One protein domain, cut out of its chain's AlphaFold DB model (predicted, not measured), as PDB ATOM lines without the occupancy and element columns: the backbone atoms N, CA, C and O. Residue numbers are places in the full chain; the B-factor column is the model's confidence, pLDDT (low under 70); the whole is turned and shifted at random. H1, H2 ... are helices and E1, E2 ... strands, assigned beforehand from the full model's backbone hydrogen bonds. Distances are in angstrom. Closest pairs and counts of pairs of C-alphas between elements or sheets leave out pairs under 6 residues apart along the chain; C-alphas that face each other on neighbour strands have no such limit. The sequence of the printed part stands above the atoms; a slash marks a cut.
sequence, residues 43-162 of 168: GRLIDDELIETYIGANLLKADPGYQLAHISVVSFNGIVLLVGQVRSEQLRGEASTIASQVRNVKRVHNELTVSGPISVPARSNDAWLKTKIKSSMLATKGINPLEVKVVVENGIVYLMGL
ATOM      1  N   GLY A  43     101.722  74.174 120.224       86.06
ATOM      2  CA  GLY A  43     103.036  74.245 119.572       86.06
ATOM      3  C   GLY A  43     103.693  75.616 119.739       86.06
ATOM      4  O   GLY A  43     104.880  75.705 120.022       86.06
ATOM      5  N   ARG A  44     102.898  76.691 119.685       87.75
ATOM      6  CA  ARG A  44     103.387  78.052 119.916       87.75
ATOM      7  C   ARG A  44     103.797  78.297 121.366       87.75
ATOM      8  O   ARG A  44     104.720  79.064 121.609       87.75
ATOM      9  N   LEU A  45     103.132  77.650 122.322       87.69
ATOM     10  CA  LEU A  45     103.538  77.703 123.723       87.69
ATOM     11  C   LEU A  45     104.924  77.088 123.930       87.69
ATOM     12  O   LEU A  45     105.752  77.690 124.606       87.69
ATOM     13  N   ILE A  46     105.181  75.944 123.295       91.56
ATOM     14  CA  ILE A  46     106.498  75.299 123.312       91.56
ATOM     15  C   ILE A  46     107.542  76.169 122.608       91.56
ATOM     16  O   ILE A  46     108.623  76.374 123.154       91.56
ATOM     17  N   ASP A  47     107.228  76.697 121.421       93.31
ATOM     18  CA  ASP A  47     108.145  77.569 120.679       93.31
ATOM     19  C   ASP A  47     108.579  78.775 121.523       93.31
ATOM     20  O   ASP A  47     109.761  79.107 121.556       93.31
ATOM     21  N   ASP A  48     107.639  79.415 122.223       95.19
ATOM     22  CA  ASP A  48     107.929  80.557 123.094       95.19
ATOM     23  C   ASP A  48     108.832  80.172 124.280       95.19
ATOM     24  O   ASP A  48     109.777  80.898 124.577       95.19
ATOM     25  N   GLU A  49     108.595  79.023 124.920       95.44
ATOM     26  CA  GLU A  49     109.442  78.524 126.018       95.44
ATOM     27  C   GLU A  49     110.877  78.233 125.541       95.44
ATOM     28  O   GLU A  49     111.862  78.542 126.220       95.44
ATOM     29  N   LEU A  50     111.012  77.674 124.335       97.50
ATOM     30  CA  LEU A  50     112.314  77.436 123.712       97.50
ATOM     31  C   LEU A  50     113.021  78.748 123.364       97.50
ATOM     32  O   LEU A  50     114.224  78.857 123.596       97.50
ATOM     33  N   ILE A  51     112.297  79.749 122.849       98.06
ATOM     34  CA  ILE A  51     112.838  81.094 122.610       98.06
ATOM     35  C   ILE A  51     113.387  81.678 123.917       98.06
ATOM     36  O   ILE A  51     114.545  82.094 123.944       98.06
ATOM     37  N   GLU A  52     112.601  81.667 124.998       98.12
ATOM     38  CA  GLU A  52     113.026  82.166 126.316       98.12
ATOM     39  C   GLU A  52     114.306  81.463 126.790       98.12
ATOM     40  O   GLU A  52     115.284  82.118 127.164       98.12
ATOM     41  N   THR A  53     114.333  80.134 126.676       97.88
ATOM     42  CA  THR A  53     115.477  79.297 127.058       97.88
ATOM     43  C   THR A  53     116.730  79.628 126.244       97.88
ATOM     44  O   THR A  53     117.812  79.808 126.809       97.88
ATOM     45  N   TYR A  54     116.616  79.720 124.917       98.25
ATOM     46  CA  TYR A  54     117.757  79.995 124.044       98.25
ATOM     47  C   TYR A  54     118.312  81.397 124.242       98.25
ATOM     48  O   TYR A  54     119.530  81.555 124.306       98.25
ATOM     49  N   ILE A  55     117.446  82.402 124.373       98.50
ATOM     50  CA  ILE A  55     117.886  83.770 124.651       98.50
ATOM     51  C   ILE A  55     118.612  83.803 125.995       98.50
ATOM     52  O   ILE A  55     119.746  84.270 126.044       98.50
ATOM     53  N   GLY A  56     118.018  83.249 127.058       97.81
ATOM     54  CA  GLY A  56     118.654  83.200 128.378       97.81
ATOM     55  C   GLY A  56     120.031  82.529 128.342       97.81
ATOM     56  O   GLY A  56     121.005  83.074 128.859       97.81
ATOM     57  N   ALA A  57     120.146  81.390 127.658       97.81
ATOM     58  CA  ALA A  57     121.418  80.692 127.499       97.81
ATOM     59  C   ALA A  57     122.446  81.491 126.677       97.81
ATOM     60  O   ALA A  57     123.631  81.475 127.007       97.81
ATOM     61  N   ASN A  58     122.018  82.175 125.613       98.12
ATOM     62  CA  ASN A  58     122.911  82.966 124.767       98.12
ATOM     63  C   ASN A  58     123.409  84.226 125.483       98.12
ATOM     64  O   ASN A  58     124.588  84.541 125.354       98.12
ATOM     65  N   LEU A  59     122.565  84.888 126.282       98.00
ATOM     66  CA  LEU A  59     122.979  86.013 127.128       98.00
ATOM     67  C   LEU A  59     124.103  85.582 128.076       98.00
ATOM     68  O   LEU A  59     125.184  86.159 128.057       98.00
ATOM     69  N   LEU A  60     123.902  84.498 128.831       97.19
ATOM     70  CA  LEU A  60     124.905  84.006 129.784       97.19
ATOM     71  C   LEU A  60     126.227  83.572 129.128       97.19
ATOM     72  O   LEU A  60     127.261  83.563 129.797       97.19
ATOM     73  N   LYS A  61     126.199  83.186 127.847       97.25
ATOM     74  CA  LYS A  61     127.394  82.832 127.065       97.25
ATOM     75  C   LYS A  61     128.102  84.041 126.460       97.25
ATOM     76  O   LYS A  61     129.298  83.941 126.208       97.25
ATOM     77  N   ALA A  62     127.377  85.119 126.179       96.81
ATOM     78  CA  ALA A  62     127.921  86.292 125.509       96.81
ATOM     79  C   ALA A  62     128.818  87.114 126.439       96.81
ATOM     80  O   ALA A  62     129.949  87.421 126.073       96.81
ATOM     81  N   ASP A  63     128.343  87.407 127.654       96.25
ATOM     82  CA  ASP A  63     129.076  88.245 128.604       96.25
ATOM     83  C   ASP A  63     128.832  87.796 130.065       96.25
ATOM     84  O   ASP A  63     127.684  87.580 130.475       96.25
ATOM     85  N   PRO A  64     129.882  87.660 130.901       94.56
ATOM     86  CA  PRO A  64     129.726  87.304 132.315       94.56
ATOM     87  C   PRO A  64     128.925  88.340 133.122       94.56
ATOM     88  O   PRO A  64     128.352  88.005 134.160       94.56
ATOM     89  N   GLY A  65     128.826  89.582 132.651       93.31
ATOM     90  CA  GLY A  65     128.002  90.645 133.215       93.31
ATOM     91  C   GLY A  65     126.520  90.287 133.308       93.31
ATOM     92  O   GLY A  65     125.850  90.758 134.232       93.31
ATOM     93  N   TYR A  66     126.015  89.394 132.447       95.31
ATOM     94  CA  TYR A  66     124.639  88.896 132.541       95.31
ATOM     95  C   TYR A  66     124.406  87.956 133.730       95.31
ATOM     96  O   TYR A  66     123.273  87.842 134.186       95.31
ATOM     97  N   GLN A  67     125.448  87.330 134.293       91.81
ATOM     98  CA  GLN A  67     125.314  86.490 135.496       91.81
ATOM     99  C   GLN A  67     124.995  87.316 136.748       91.81
ATOM    100  O   GLN A  67     124.407  86.813 137.701       91.81
ATOM    101  N   LEU A  68     125.402  88.589 136.744       87.69
ATOM    102  CA  LEU A  68     125.141  89.547 137.820       87.69
ATOM    103  C   LEU A  68     123.922  90.434 137.526       87.69
ATOM    104  O   LEU A  68     123.539  91.243 138.374       87.69
ATOM    105  N   ALA A  69     123.344  90.319 136.331       91.50
ATOM    106  CA  ALA A  69     122.155  91.045 135.923       91.50
ATOM    107  C   ALA A  69     120.889  90.301 136.365       91.50
ATOM    108  O   ALA A  69     120.860  89.073 136.458       91.50
ATOM    109  N   HIS A  70     119.814  91.050 136.594       91.88
ATOM    110  CA  HIS A  70     118.487  90.468 136.743       91.88
ATOM    111  C   HIS A  70     117.746  90.672 135.432       91.88
ATOM    112  O   HIS A  70     117.372  91.793 135.119       91.88
ATOM    113  N   ILE A  71     117.568  89.617 134.643       94.25
ATOM    114  CA  ILE A  71     116.854  89.695 133.368       94.25
ATOM    115  C   ILE A  71     115.762  88.637 133.362       94.25
ATOM    116  O   ILE A  71     116.035  87.451 133.554       94.25
ATOM    117  N   SER A  72     114.530  89.061 133.102       95.50
ATOM    118  CA  SER A  72     113.441  88.168 132.734       95.50
ATOM    119  C   SER A  72     113.230  88.261 131.229       95.50
ATOM    120  O   SER A  72     112.887  89.315 130.691       95.50
ATOM    121  N   VAL A  73     113.471  87.142 130.549       98.00
ATOM    122  CA  VAL A  73     113.145  86.977 129.135       98.00
ATOM    123  C   VAL A  73     111.754  86.383 129.059       98.00
ATOM    124  O   VAL A  73     111.501  85.334 129.645       98.00
ATOM    125  N   VAL A  74     110.857  87.045 128.338       97.75
ATOM    126  CA  VAL A  74     109.477  86.592 128.212       97.75
ATOM    127  C   VAL A  74     109.061  86.626 126.747       97.75
ATOM    128  O   VAL A  74     109.071  87.682 126.132       97.75
ATOM    129  N   SER A  75     108.658  85.492 126.183       96.75
ATOM    130  CA  SER A  75     108.129  85.375 124.825       96.75
ATOM    131  C   SER A  75     106.624  85.129 124.834       96.75
ATOM    132  O   SER A  75     106.070  84.425 125.692       96.75
ATOM    133  N   PHE A  76     105.948  85.719 123.852       94.69
ATOM    134  CA  PHE A  76     104.559  85.439 123.531       94.69
ATOM    135  C   PHE A  76     104.326  85.569 122.022       94.69
ATOM    136  O   PHE A  76     104.439  86.654 121.447       94.69
ATOM    137  N   ASN A  77     103.986  84.461 121.359       92.44
ATOM    138  CA  ASN A  77     103.793  84.385 119.908       92.44
ATOM    139  C   ASN A  77     105.017  84.887 119.098       92.44
ATOM    140  O   ASN A  77     104.871  85.486 118.023       92.44
ATOM    141  N   GLY A  78     106.227  84.628 119.600       94.19
ATOM    142  CA  GLY A  78     107.489  85.095 119.015       94.19
ATOM    143  C   GLY A  78     107.779  86.588 119.214       94.19
ATOM    144  O   GLY A  78     108.732  87.102 118.632       94.19
ATOM    145  N   ILE A  79     106.969  87.308 119.994       96.75
ATOM    146  CA  ILE A  79     107.299  88.653 120.473       96.75
ATOM    147  C   ILE A  79     107.997  88.499 121.819       96.75
ATOM    148  O   ILE A  79     107.414  87.951 122.752       96.75
ATOM    149  N   VAL A  80     109.232  88.976 121.905       98.38
ATOM    150  CA  VAL A  80     110.054  88.903 123.111       98.38
ATOM    151  C   VAL A  80     109.979  90.226 123.855       98.38
ATOM    152  O   VAL A  80     110.108  91.288 123.251       98.38
ATOM    153  N   LEU A  81     109.815  90.149 125.165       98.56
ATOM    154  CA  LEU A  81     109.960  91.227 126.121       98.56
ATOM    155  C   LEU A  81     111.170  90.914 127.007       98.56
ATOM    156  O   LEU A  81     111.228  89.854 127.634       98.56
ATOM    157  N   LEU A  82     112.127  91.836 127.048       98.38
ATOM    158  CA  LEU A  82     113.248  91.820 127.983       98.38
ATOM    159  C   LEU A  82     112.970  92.862 129.062       98.38
ATOM    160  O   LEU A  82     112.852  94.043 128.744       98.38
ATOM    161  N   VAL A  83     112.867  92.431 130.316       96.94
ATOM    162  CA  VAL A  83     112.681  93.317 131.477       96.94
ATOM    163  C   VAL A  83     113.681  92.967 132.567       96.94
ATOM    164  O   VAL A  83     114.196  91.848 132.614       96.94
ATOM    165  N   GLY A  84     113.961  93.935 133.434       94.69
ATOM    166  CA  GLY A  84     114.901  93.790 134.539       94.69
ATOM    167  C   GLY A  84     115.999  94.847 134.500       94.69
ATOM    168  O   GLY A  84     115.804  95.939 133.967       94.69
ATOM    169  N   GLN A  85     117.151  94.534 135.088       94.56
ATOM    170  CA  GLN A  85     118.247  95.470 135.302       94.56
ATOM    171  C   GLN A  85     119.575  94.924 134.784       94.56
ATOM    172  O   GLN A  85     119.974  93.796 135.087       94.56
ATOM    173  N   VAL A  86     120.296  95.777 134.062       96.00
ATOM    174  CA  VAL A  86     121.669  95.541 133.601       96.00
ATOM    175  C   VAL A  86     122.596  96.650 134.083       96.00
ATOM    176  O   VAL A  86     122.160  97.741 134.442       96.00
ATOM    177  N   ARG A  87     123.907  96.388 134.090       94.44
ATOM    178  CA  ARG A  87     124.899  97.320 134.657       94.44
ATOM    179  C   ARG A  87     125.398  98.384 133.674       94.44
ATOM    180  O   ARG A  87     126.090  99.303 134.101       94.44
ATOM    181  N   SER A  88     125.086  98.266 132.382       95.75
ATOM    182  CA  SER A  88     125.521  99.221 131.359       95.75
ATOM    183  C   SER A  88     124.576  99.262 130.156       95.75
ATOM    184  O   SER A  88     123.875  98.293 129.861       95.75
ATOM    185  N   GLU A  89     124.609 100.378 129.424       96.75
ATOM    186  CA  GLU A  89     123.895 100.530 128.147       96.75
ATOM    187  C   GLU A  89     124.399  99.562 127.071       96.75
ATOM    188  O   GLU A  89     123.636  99.112 126.220       96.75
ATOM    189  N   GLN A  90     125.677  99.183 127.139       96.88
ATOM    190  CA  GLN A  90     126.251  98.185 126.244       96.88
ATOM    191  C   GLN A  90     125.554  96.829 126.405       96.88
ATOM    192  O   GLN A  90     125.077  96.280 125.416       96.88
ATOM    193  N   LEU A  91     125.430  96.328 127.640       97.44
ATOM    194  CA  LEU A  91     124.734  95.065 127.921       97.44
ATOM    195  C   LEU A  91     123.248  95.157 127.558       97.44
ATOM    196  O   LEU A  91     122.657  94.211 127.047       97.44
ATOM    197  N   ARG A  92     122.625  96.321 127.772       97.94
ATOM    198  CA  ARG A  92     121.241  96.556 127.349       97.94
ATOM    199  C   ARG A  92     121.078  96.383 125.833       97.94
ATOM    200  O   ARG A  92     120.185  95.656 125.402       97.94
ATOM    201  N   GLY A  93     121.923  97.032 125.032       98.19
ATOM    202  CA  GLY A  93     121.862  96.964 123.568       98.19
ATOM    203  C   GLY A  93     122.264  95.601 122.998       98.19
ATOM    204  O   GLY A  93     121.639  95.094 122.060       98.19
ATOM    205  N   GLU A  94     123.272  94.966 123.587       98.31
ATOM    206  CA  GLU A  94     123.699  93.625 123.197       98.31
ATOM    207  C   GLU A  94     122.602  92.586 123.481       98.31
ATOM    208  O   GLU A  94     122.306  91.769 122.607       98.31
ATOM    209  N   ALA A  95     121.908  92.672 124.623       98.38
ATOM    210  CA  ALA A  95     120.797  91.776 124.937       98.38
ATOM    211  C   ALA A  95     119.677  91.822 123.883       98.38
ATOM    212  O   ALA A  95     119.169  90.776 123.472       98.38
ATOM    213  N   SER A  96     119.336  93.018 123.382       98.38
ATOM    214  CA  SER A  96     118.416  93.181 122.242       98.38
ATOM    215  C   SER A  96     118.899  92.445 120.997       98.38
ATOM    216  O   SER A  96     118.113  91.775 120.324       98.38
ATOM    217  N   THR A  97     120.189  92.576 120.692       98.38
ATOM    218  CA  THR A  97     120.800  91.973 119.505       98.38
ATOM    219  C   THR A  97     120.761  90.451 119.604       98.38
ATOM    220  O   THR A  97     120.234  89.797 118.704       98.38
ATOM    221  N   ILE A  98     121.210  89.893 120.729       98.38
ATOM    222  CA  ILE A  98     121.191  88.449 121.001       98.38
ATOM    223  C   ILE A  98     119.768  87.896 120.908       98.38
ATOM    224  O   ILE A  98     119.539  86.884 120.243       98.38
ATOM    225  N   ALA A  99     118.798  88.572 121.529       98.44
ATOM    226  CA  ALA A  99     117.403  88.155 121.483       98.44
ATOM    227  C   ALA A  99     116.859  88.125 120.048       98.44
ATOM    228  O   ALA A  99     116.190  87.167 119.664       98.44
ATOM    229  N   SER A 100     117.184  89.132 119.233       98.31
ATOM    230  CA  SER A 100     116.702  89.231 117.848       98.31
ATOM    231  C   SER A 100     117.254  88.153 116.907       98.31
ATOM    232  O   SER A 100     116.639  87.866 115.883       98.31
ATOM    233  N   GLN A 101     118.389  87.539 117.250       97.88
ATOM    234  CA  GLN A 101     119.040  86.506 116.439       97.88
ATOM    235  C   GLN A 101     118.473  85.101 116.678       97.88
ATOM    236  O   GLN A 101     118.754  84.180 115.906       97.88
ATOM    237  N   VAL A 102     117.683  84.902 117.738       97.62
ATOM    238  CA  VAL A 102     117.071  83.601 118.018       97.62
ATOM    239  C   VAL A 102     115.963  83.314 117.004       97.62
ATOM    240  O   VAL A 102     115.116  84.152 116.696       97.62
ATOM    241  N   ARG A 103     115.960  82.091 116.467       95.75
ATOM    242  CA  ARG A 103     114.970  81.646 115.479       95.75
ATOM    243  C   ARG A 103     113.545  81.832 116.009       95.75
ATOM    244  O   ARG A 103     113.275  81.546 117.170       95.75
ATOM    245  N   ASN A 104     112.629  82.219 115.120       93.81
ATOM    246  CA  ASN A 104     111.205  82.466 115.393       93.81
ATOM    247  C   ASN A 104     110.900  83.714 116.240       93.81
ATOM    248  O   ASN A 104     109.721  84.000 116.474       93.81
ATOM    249  N   VAL A 105     111.915  84.493 116.629       97.56
ATOM    250  CA  VAL A 105     111.708  85.836 117.175       97.56
ATOM    251  C   VAL A 105     111.269  86.772 116.051       97.56
ATOM    252  O   VAL A 105     111.908  86.871 115.007       97.56
ATOM    253  N   LYS A 106     110.140  87.446 116.258       96.00
ATOM    254  CA  LYS A 106     109.541  88.399 115.311       96.00
ATOM    255  C   LYS A 106     109.853  89.842 115.685       96.00
ATOM    256  O   LYS A 106     109.963  90.696 114.813       96.00
ATOM    257  N   ARG A 107     109.923  90.126 116.986       97.44
ATOM    258  CA  ARG A 107     110.184  91.458 117.535       97.44
ATOM    259  C   ARG A 107     110.705  91.330 118.956       97.44
ATOM    260  O   ARG A 107     110.282  90.435 119.682       97.44
ATOM    261  N   VAL A 108     111.569  92.260 119.338       98.38
ATOM    262  CA  VAL A 108     112.080  92.399 120.701       98.38
ATOM    263  C   VAL A 108     111.652  93.761 121.236       98.38
ATOM    264  O   VAL A 108     111.945  94.786 120.624       98.38
ATOM    265  N   HIS A 109     110.960  93.762 122.368       98.31
ATOM    266  CA  HIS A 109     110.726  94.929 123.208       98.31
ATOM    267  C   HIS A 109     111.739  94.881 124.347       98.31
ATOM    268  O   HIS A 109     111.746  93.932 125.130       98.31
ATOM    269  N   ASN A 110     112.641  95.860 124.390       98.19
ATOM    270  CA  ASN A 110     113.688  95.918 125.399       98.19
ATOM    271  C   ASN A 110     113.399  97.034 126.394       98.19
ATOM    272  O   ASN A 110     113.641  98.208 126.119       98.19
ATOM    273  N   GLU A 111     112.924  96.610 127.554       97.62
ATOM    274  CA  GLU A 111     112.557  97.439 128.694       97.62
ATOM    275  C   GLU A 111     113.528  97.200 129.865       97.62
ATOM    276  O   GLU A 111     113.193  97.399 131.033       97.62
ATOM    277  N   LEU A 112     114.749  96.735 129.566       96.62
ATOM    278  CA  LEU A 112     115.829  96.658 130.543       96.62
ATOM    279  C   LEU A 112     116.237  98.067 130.966       96.62
ATOM    280  O   LEU A 112     116.446  98.945 130.124       96.62
ATOM    281  N   THR A 113     116.432  98.258 132.266       94.81
ATOM    282  CA  THR A 113     116.954  99.507 132.820       94.81
ATOM    283  C   THR A 113     118.422  99.362 133.188       94.81
ATOM    284  O   THR A 113     118.861  98.322 133.682       94.81
ATOM    285  N   VAL A 114     119.197 100.426 132.985       94.56
ATOM    286  CA  VAL A 114     120.587 100.471 133.442       94.56
ATOM    287  C   VAL A 114     120.614 100.914 134.899       94.56
ATOM    288  O   VAL A 114     120.543 102.102 135.207       94.56
ATOM    289  N   SER A 115     120.660  99.946 135.810       88.31
ATOM    290  CA  SER A 115     120.619 100.187 137.253       88.31
ATOM    291  C   SER A 115     121.241  99.031 138.038       88.31
ATOM    292  O   SER A 115     121.510  97.954 137.509       88.31
ATOM    293  N   GLY A 116     121.467  99.247 139.336       79.31
ATOM    294  CA  GLY A 116     121.780  98.149 140.252       79.31
ATOM    295  C   GLY A 116     120.596  97.181 140.426       79.31
ATOM    296  O   GLY A 116     119.479  97.502 140.005       79.31
ATOM    297  N   PRO A 117     120.820  96.012 141.060       73.56
ATOM    298  CA  PRO A 117     119.753  95.063 141.366       73.56
ATOM    299  C   PRO A 117     118.655  95.713 142.214       73.56
ATOM    300  O   PRO A 117     118.953  96.455 143.155       73.56
ATOM    301  N   ILE A 118     117.393  95.411 141.912       78.31
ATOM    302  CA  ILE A 118     116.264  95.880 142.723       78.31
ATOM    303  C   ILE A 118     116.253  95.229 144.110       78.31
ATOM    304  O   ILE A 118     116.709  94.101 144.313       78.31
ATOM    305  N   SER A 119     115.711  95.954 145.088       79.00
ATOM    306  CA  SER A 119     115.655  95.498 146.474       79.00
ATOM    307  C   SER A 119     114.679  94.323 146.653       79.00
ATOM    308  O   SER A 119     113.677  94.196 145.948       79.00
ATOM    309  N   VAL A 120     114.942  93.455 147.639       76.06
ATOM    310  CA  VAL A 120     114.058  92.320 147.974       76.06
ATOM    311  C   VAL A 120     112.610  92.764 148.263       76.06
ATOM    312  O   VAL A 120     111.697  92.114 147.751       76.06
ATOM    313  N   PRO A 121     112.351  93.871 148.995       76.56
ATOM    314  CA  PRO A 121     110.989  94.364 149.199       76.56
ATOM    315  C   PRO A 121     110.262  94.752 147.905       76.56
ATOM    316  O   PRO A 121     109.071  94.470 147.782       76.56
ATOM    317  N   ALA A 122     110.962  95.350 146.931       76.38
ATOM    318  CA  ALA A 122     110.369  95.699 145.638       76.38
ATOM    319  C   ALA A 122     109.883  94.440 144.896       76.38
ATOM    320  O   ALA A 122     108.736  94.381 144.461       76.38
ATOM    321  N   ARG A 123     110.696  93.376 144.887       80.38
ATOM    322  CA  ARG A 123     110.336  92.084 144.272       80.38
ATOM    323  C   ARG A 123     109.122  91.423 144.927       80.38
ATOM    324  O   ARG A 123     108.285  90.839 144.238       80.38
ATOM    325  N   SER A 124     109.010  91.507 146.253       81.69
ATOM    326  CA  SER A 124     107.839  90.988 146.976       81.69
ATOM    327  C   SER A 124     106.563  91.753 146.618       81.69
ATOM    328  O   SER A 124     105.508  91.137 146.452       81.69
ATOM    329  N   ASN A 125     106.656  93.078 146.459       84.50
ATOM    330  CA  ASN A 125     105.536  93.901 146.006       84.50
ATOM    331  C   ASN A 125     105.107  93.520 144.580       84.50
ATOM    332  O   ASN A 125     103.923  93.293 144.336       84.50
ATOM    333  N   ASP A 126     106.060  93.335 143.666       87.75
ATOM    334  CA  ASP A 126     105.772  92.925 142.287       87.75
ATOM    335  C   ASP A 126     105.054  91.570 142.219       87.75
ATOM    336  O   ASP A 126     104.085  91.401 141.472       87.75
ATOM    337  N   ALA A 127     105.474  90.602 143.040       86.75
ATOM    338  CA  ALA A 127     104.817  89.299 143.129       86.75
ATOM    339  C   ALA A 127     103.367  89.413 143.635       86.75
ATOM    340  O   ALA A 127     102.460  88.757 143.101       86.75
ATOM    341  N   TRP A 128     103.130  90.267 144.634       90.12
ATOM    342  CA  TRP A 128     101.785  90.547 145.134       90.12
ATOM    343  C   TRP A 128     100.922  91.245 144.075       90.12
ATOM    344  O   TRP A 128      99.798  90.805 143.815       90.12
ATOM    345  N   LEU A 129     101.458  92.262 143.396       89.81
ATOM    346  CA  LEU A 129     100.765  92.990 142.334       89.81
ATOM    347  C   LEU A 129     100.398  92.062 141.170       89.81
ATOM    348  O   LEU A 129      99.249  92.045 140.724       89.81
ATOM    349  N   LYS A 130     101.338  91.215 140.735       90.94
ATOM    350  CA  LYS A 130     101.107  90.188 139.710       90.94
ATOM    351  C   LYS A 130      99.985  89.234 140.108       90.94
ATOM    352  O   LYS A 130      99.130  88.918 139.281       90.94
ATOM    353  N   THR A 131      99.972  88.789 141.364       90.62
ATOM    354  CA  THR A 131      98.925  87.901 141.891       90.62
ATOM    355  C   THR A 131      97.571  88.595 141.866       90.62
ATOM    356  O   THR A 131      96.622  88.041 141.319       90.62
ATOM    357  N   LYS A 132      97.491  89.838 142.351       91.62
ATOM    358  CA  LYS A 132      96.261  90.641 142.330       91.62
ATOM    359  C   LYS A 132      95.707  90.811 140.913       91.62
ATOM    360  O   LYS A 132      94.512  90.610 140.703       91.62
ATOM    361  N   ILE A 133      96.566  91.129 139.942       90.56
ATOM    362  CA  ILE A 133      96.170  91.273 138.533       90.56
ATOM    363  C   ILE A 133      95.634  89.946 137.996       90.56
ATOM    364  O   ILE A 133      94.532  89.907 137.454       90.56
ATOM    365  N   LYS A 134      96.365  88.843 138.197       88.75
ATOM    366  CA  LYS A 134      95.929  87.522 137.730       88.75
ATOM    367  C   LYS A 134      94.611  87.084 138.368       88.75
ATOM    368  O   LYS A 134      93.738  86.592 137.659       88.75
ATOM    369  N   SER A 135      94.431  87.301 139.671       90.12
ATOM    370  CA  SER A 135      93.167  87.028 140.363       90.12
ATOM    371  C   SER A 135      92.015  87.861 139.800       90.12
ATOM    372  O   SER A 135      90.934  87.326 139.571       90.12
ATOM    373  N   SER A 136      92.246  89.146 139.515       88.38
ATOM    374  CA  SER A 136      91.237  90.008 138.889       88.38
ATOM    375  C   SER A 136      90.873  89.543 137.476       88.38
ATOM    376  O   SER A 136      89.699  89.559 137.110       88.38
ATOM    377  N   MET A 137      91.856  89.106 136.684       87.38
ATOM    378  CA  MET A 137      91.614  88.568 135.340       87.38
ATOM    379  C   MET A 137      90.786  87.285 135.389       87.38
ATOM    380  O   MET A 137      89.838  87.156 134.627       87.38
ATOM    381  N   LEU A 138      91.086  86.380 136.328       87.19
ATOM    382  CA  LEU A 138      90.317  85.148 136.540       87.19
ATOM    383  C   LEU A 138      88.858  85.415 136.934       87.19
ATOM    384  O   LEU A 138      87.972  84.651 136.563       87.19
ATOM    385  N   ALA A 139      88.603  86.489 137.682       88.06
ATOM    386  CA  ALA A 139      87.254  86.885 138.081       88.06
ATOM    387  C   ALA A 139      86.466  87.596 136.960       88.06
ATOM    388  O   ALA A 139      85.248  87.749 137.065       88.06
ATOM    389  N   THR A 140      87.139  88.041 135.895       84.88
ATOM    390  CA  THR A 140      86.523  88.808 134.806       84.88
ATOM    391  C   THR A 140      86.024  87.872 133.708       84.88
ATOM    392  O   THR A 140      86.792  87.129 133.101       84.88
ATOM    393  N   LYS A 141      84.721  87.918 133.413       82.88
ATOM    394  CA  LYS A 141      84.131  87.125 132.325       82.88
ATOM    395  C   LYS A 141      84.655  87.601 130.966       82.88
ATOM    396  O   LYS A 141      84.728  88.800 130.722       82.88
ATOM    397  N   GLY A 142      84.960  86.658 130.076       76.50
ATOM    398  CA  GLY A 142      85.398  86.946 128.704       76.50
ATOM    399  C   GLY A 142      86.905  87.156 128.525       76.50
ATOM    400  O   GLY A 142      87.336  87.384 127.402       76.50
ATOM    401  N   ILE A 143      87.710  87.049 129.589       77.81
ATOM    402  CA  ILE A 143      89.176  87.028 129.490       77.81
ATOM    403  C   ILE A 143      89.655  85.587 129.651       77.81
ATOM    404  O   ILE A 143      89.387  84.960 130.676       77.81
ATOM    405  N   ASN A 144      90.397  85.072 128.670       78.31
ATOM    406  CA  ASN A 144      91.118  83.811 128.805       78.31
ATOM    407  C   ASN A 144      92.515  84.076 129.411       78.31
ATOM    408  O   ASN A 144      93.365  84.677 128.750       78.31
ATOM    409  N   PRO A 145      92.811  83.623 130.645       74.62
ATOM    410  CA  PRO A 145      94.113  83.845 131.280       74.62
ATOM    411  C   PRO A 145      95.288  83.201 130.532       74.62
ATOM    412  O   PRO A 145      96.435  83.576 130.765       74.62
ATOM    413  N   LEU A 146      95.027  82.219 129.662       74.56
ATOM    414  CA  LEU A 146      96.054  81.573 128.837       74.56
ATOM    415  C   LEU A 146      96.455  82.422 127.620       74.56
ATOM    416  O   LEU A 146      97.532  82.217 127.055       74.56
ATOM    417  N   GLU A 147      95.619  83.387 127.241       81.00
ATOM    418  CA  GLU A 147      95.835  84.281 126.100       81.00
ATOM    419  C   GLU A 147      96.478  85.611 126.494       81.00
ATOM    420  O   GLU A 147      96.893  86.365 125.614       81.00
ATOM    421  N   VAL A 148      96.616  85.886 127.798       87.94
ATOM    422  CA  VAL A 148      97.277  87.094 128.298       87.94
ATOM    423  C   VAL A 148      98.389  86.749 129.285       87.94
ATOM    424  O   VAL A 148      98.163  86.239 130.383       87.94
ATOM    425  N   LYS A 149      99.625  87.076 128.913       90.94
ATOM    426  CA  LYS A 149     100.809  86.949 129.759       90.94
ATOM    427  C   LYS A 149     101.034  88.256 130.516       90.94
ATOM    428  O   LYS A 149     101.230  89.310 129.920       90.94
ATOM    429  N   VAL A 150     101.013  88.159 131.844       93.88
ATOM    430  CA  VAL A 150     101.264  89.279 132.763       93.88
ATOM    431  C   VAL A 150     102.676  89.185 133.323       93.88
ATOM    432  O   VAL A 150     103.031  88.182 133.961       93.88
ATOM    433  N   VAL A 151     103.452  90.243 133.125       94.56
ATOM    434  CA  VAL A 151     104.802  90.419 133.666       94.56
ATOM    435  C   VAL A 151     104.796  91.676 134.528       94.56
ATOM    436  O   VAL A 151     104.185  92.673 134.160       94.56
ATOM    437  N   VAL A 152     105.423  91.610 135.697       93.25
ATOM    438  CA  VAL A 152     105.563  92.757 136.595       93.25
ATOM    439  C   VAL A 152     107.027  92.847 136.964       93.25
ATOM    440  O   VAL A 152     107.587  91.839 137.387       93.25
ATOM    441  N   GLU A 153     107.608  94.022 136.765       92.12
ATOM    442  CA  GLU A 153     109.010  94.295 137.052       92.12
ATOM    443  C   GLU A 153     109.145  95.717 137.595       92.12
ATOM    444  O   GLU A 153     108.777  96.681 136.917       92.12
ATOM    445  N   ASN A 154     109.667  95.847 138.813       88.75
ATOM    446  CA  ASN A 154     109.932  97.116 139.487       88.75
ATOM    447  C   ASN A 154     108.722  98.074 139.479       88.75
ATOM    448  O   ASN A 154     108.836  99.252 139.137       88.75
ATOM    449  N   GLY A 155     107.537  97.555 139.806       87.88
ATOM    450  CA  GLY A 155     106.278  98.302 139.822       87.88
ATOM    451  C   GLY A 155     105.645  98.572 138.451       87.88
ATOM    452  O   GLY A 155     104.532  99.099 138.404       87.88
ATOM    453  N   ILE A 156     106.292  98.198 137.343       91.50
ATOM    454  CA  ILE A 156     105.743  98.339 135.988       91.50
ATOM    455  C   ILE A 156     105.075  97.031 135.569       91.50
ATOM    456  O   ILE A 156     105.646  95.948 135.701       91.50
ATOM    457  N   VAL A 157     103.852  97.130 135.047       94.94
ATOM    458  CA  VAL A 157     103.066  95.990 134.563       94.94
ATOM    459  C   VAL A 157     103.103  95.954 133.042       94.94
ATOM    460  O   VAL A 157     102.660  96.892 132.382       94.94
ATOM    461  N   TYR A 158     103.540  94.827 132.492       95.50
ATOM    462  CA  TYR A 158     103.502  94.535 131.066       95.50
ATOM    463  C   TYR A 158     102.456  93.454 130.795       95.50
ATOM    464  O   TYR A 158     102.459  92.382 131.412       95.50
ATOM    465  N   LEU A 159     101.557  93.738 129.854       93.38
ATOM    466  CA  LEU A 159     100.528  92.815 129.389       93.38
ATOM    467  C   LEU A 159     100.819  92.451 127.938       93.38
ATOM    468  O   LEU A 159     100.908  93.325 127.078       93.38
ATOM    469  N   MET A 160     100.957  91.158 127.668       92.25
ATOM    470  CA  MET A 160     101.158  90.631 126.320       92.25
ATOM    471  C   MET A 160     100.025  89.673 125.988       92.25
ATOM    472  O   MET A 160      99.697  88.817 126.801       92.25
ATOM    473  N   GLY A 161      99.445  89.782 124.803       88.81
ATOM    474  CA  GLY A 161      98.354  88.913 124.379       88.81
ATOM    475  C   GLY A 161      98.057  89.069 122.897       88.81
ATOM    476  O   GLY A 161      98.584  89.974 122.243       88.81
ATOM    477  N   LEU A 162      97.226  88.178 122.359       82.94
ATOM    478  CA  LEU A 162      96.637  88.373 121.037       82.94
ATOM    479  C   LEU A 162      95.385  89.221 121.208       82.94
ATOM    480  O   LEU A 162      94.507  88.884 121.993       82.94
TER     481      LEU A 162
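This is residues 43 to 162 of the 168 residues of the protein "21 kDa hemolysin" of gamma proteobacterium IMCC2047 (UniProt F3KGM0). This is a flat stack: a three-stranded sheet and a two-stranded hairpin, E4 and E5, stand partly face to face as a small sandwich, with H1 and H3 covering the sheet's other face and H4 packed on the hairpin, mostly on E4. The tiny H2 sits at the end of H1, and residues 138 to 143, of which 138 to 139 belong to H4, stick out. The printed part has 120 residues with four named helices and five named strands, in the order H1 H2 E1 E2 H3 E3 H4 E4 E5; the class is mixed, helices and strands. The sheet E1 E2 E3 is mixed, E4 and E5 antiparallel. The whole is compact, with a radius of gyration of the C-alphas of 14.8 A and spans of 45 by 36 by 16 A.

Start with the sheet: E1, residues 70 to 76, spans 19.8 A from C-alpha 70 at (118.487, 90.468, 136.743); E2, residues 79 to 86, spans 20.6 A; E3, residues 107 to 114, spans 21.0 A. Find C-alpha 43 at (103.036, 74.245, 119.572), where H1, residues 43 to 62, begins its 28.3 A. H2 is residues 64 to 67, and H3, residues 89 to 101, spans 18.9 A. H4, residues 120 to 139, spans 29.1 A. E4, residues 148 to 153, spans 16.3 A, and E5, residues 156 to 161, spans 16.7 A, ending at (98.354, 88.913, 124.379).

Look first at the hairpin E1 and E2, where N 72 and O 83 are 2.8 A apart. E2 and E3 are parallel, with N 82 and O 109 at 2.9 A; E2, H3 and E3 form a strand-helix-strand unit, parallel strands joined through a helix, with a right-handed crossover. H1, over E1 at a height over the sheet of 8.1 A, and H3, over E2 and E3 at 8.5 A, are on the same face: two layers, helices on one face of a sheet. H1 touches H3 at a steep tilt of 42 degrees, opposite ways, the closest C-alphas being Ile 55 and Ala 99, 5.4 A. H1 and H2 only just touch, only at the corner, with 3 pairs of C-alphas within 8 A. In the sandwich, the hairpin E4 and E5 has N 151 and O 158 at 2.9 A, and the closest C-alphas of E2 and E4 are Gly 84 and Glu 153, 6.4 A. For H4 and E4 they are Asp 126 and Val 152, 5.7 A. Every O i to N i+4 pair is within hydrogen-bond range in H1, H3 and H4; H2 is too short for one.

The farthest C-alphas, Pro 64 and Lys 141, are 45.6 A apart. The printed part has no cut, no link is long, and no printed residue is under 70 in pLDDT.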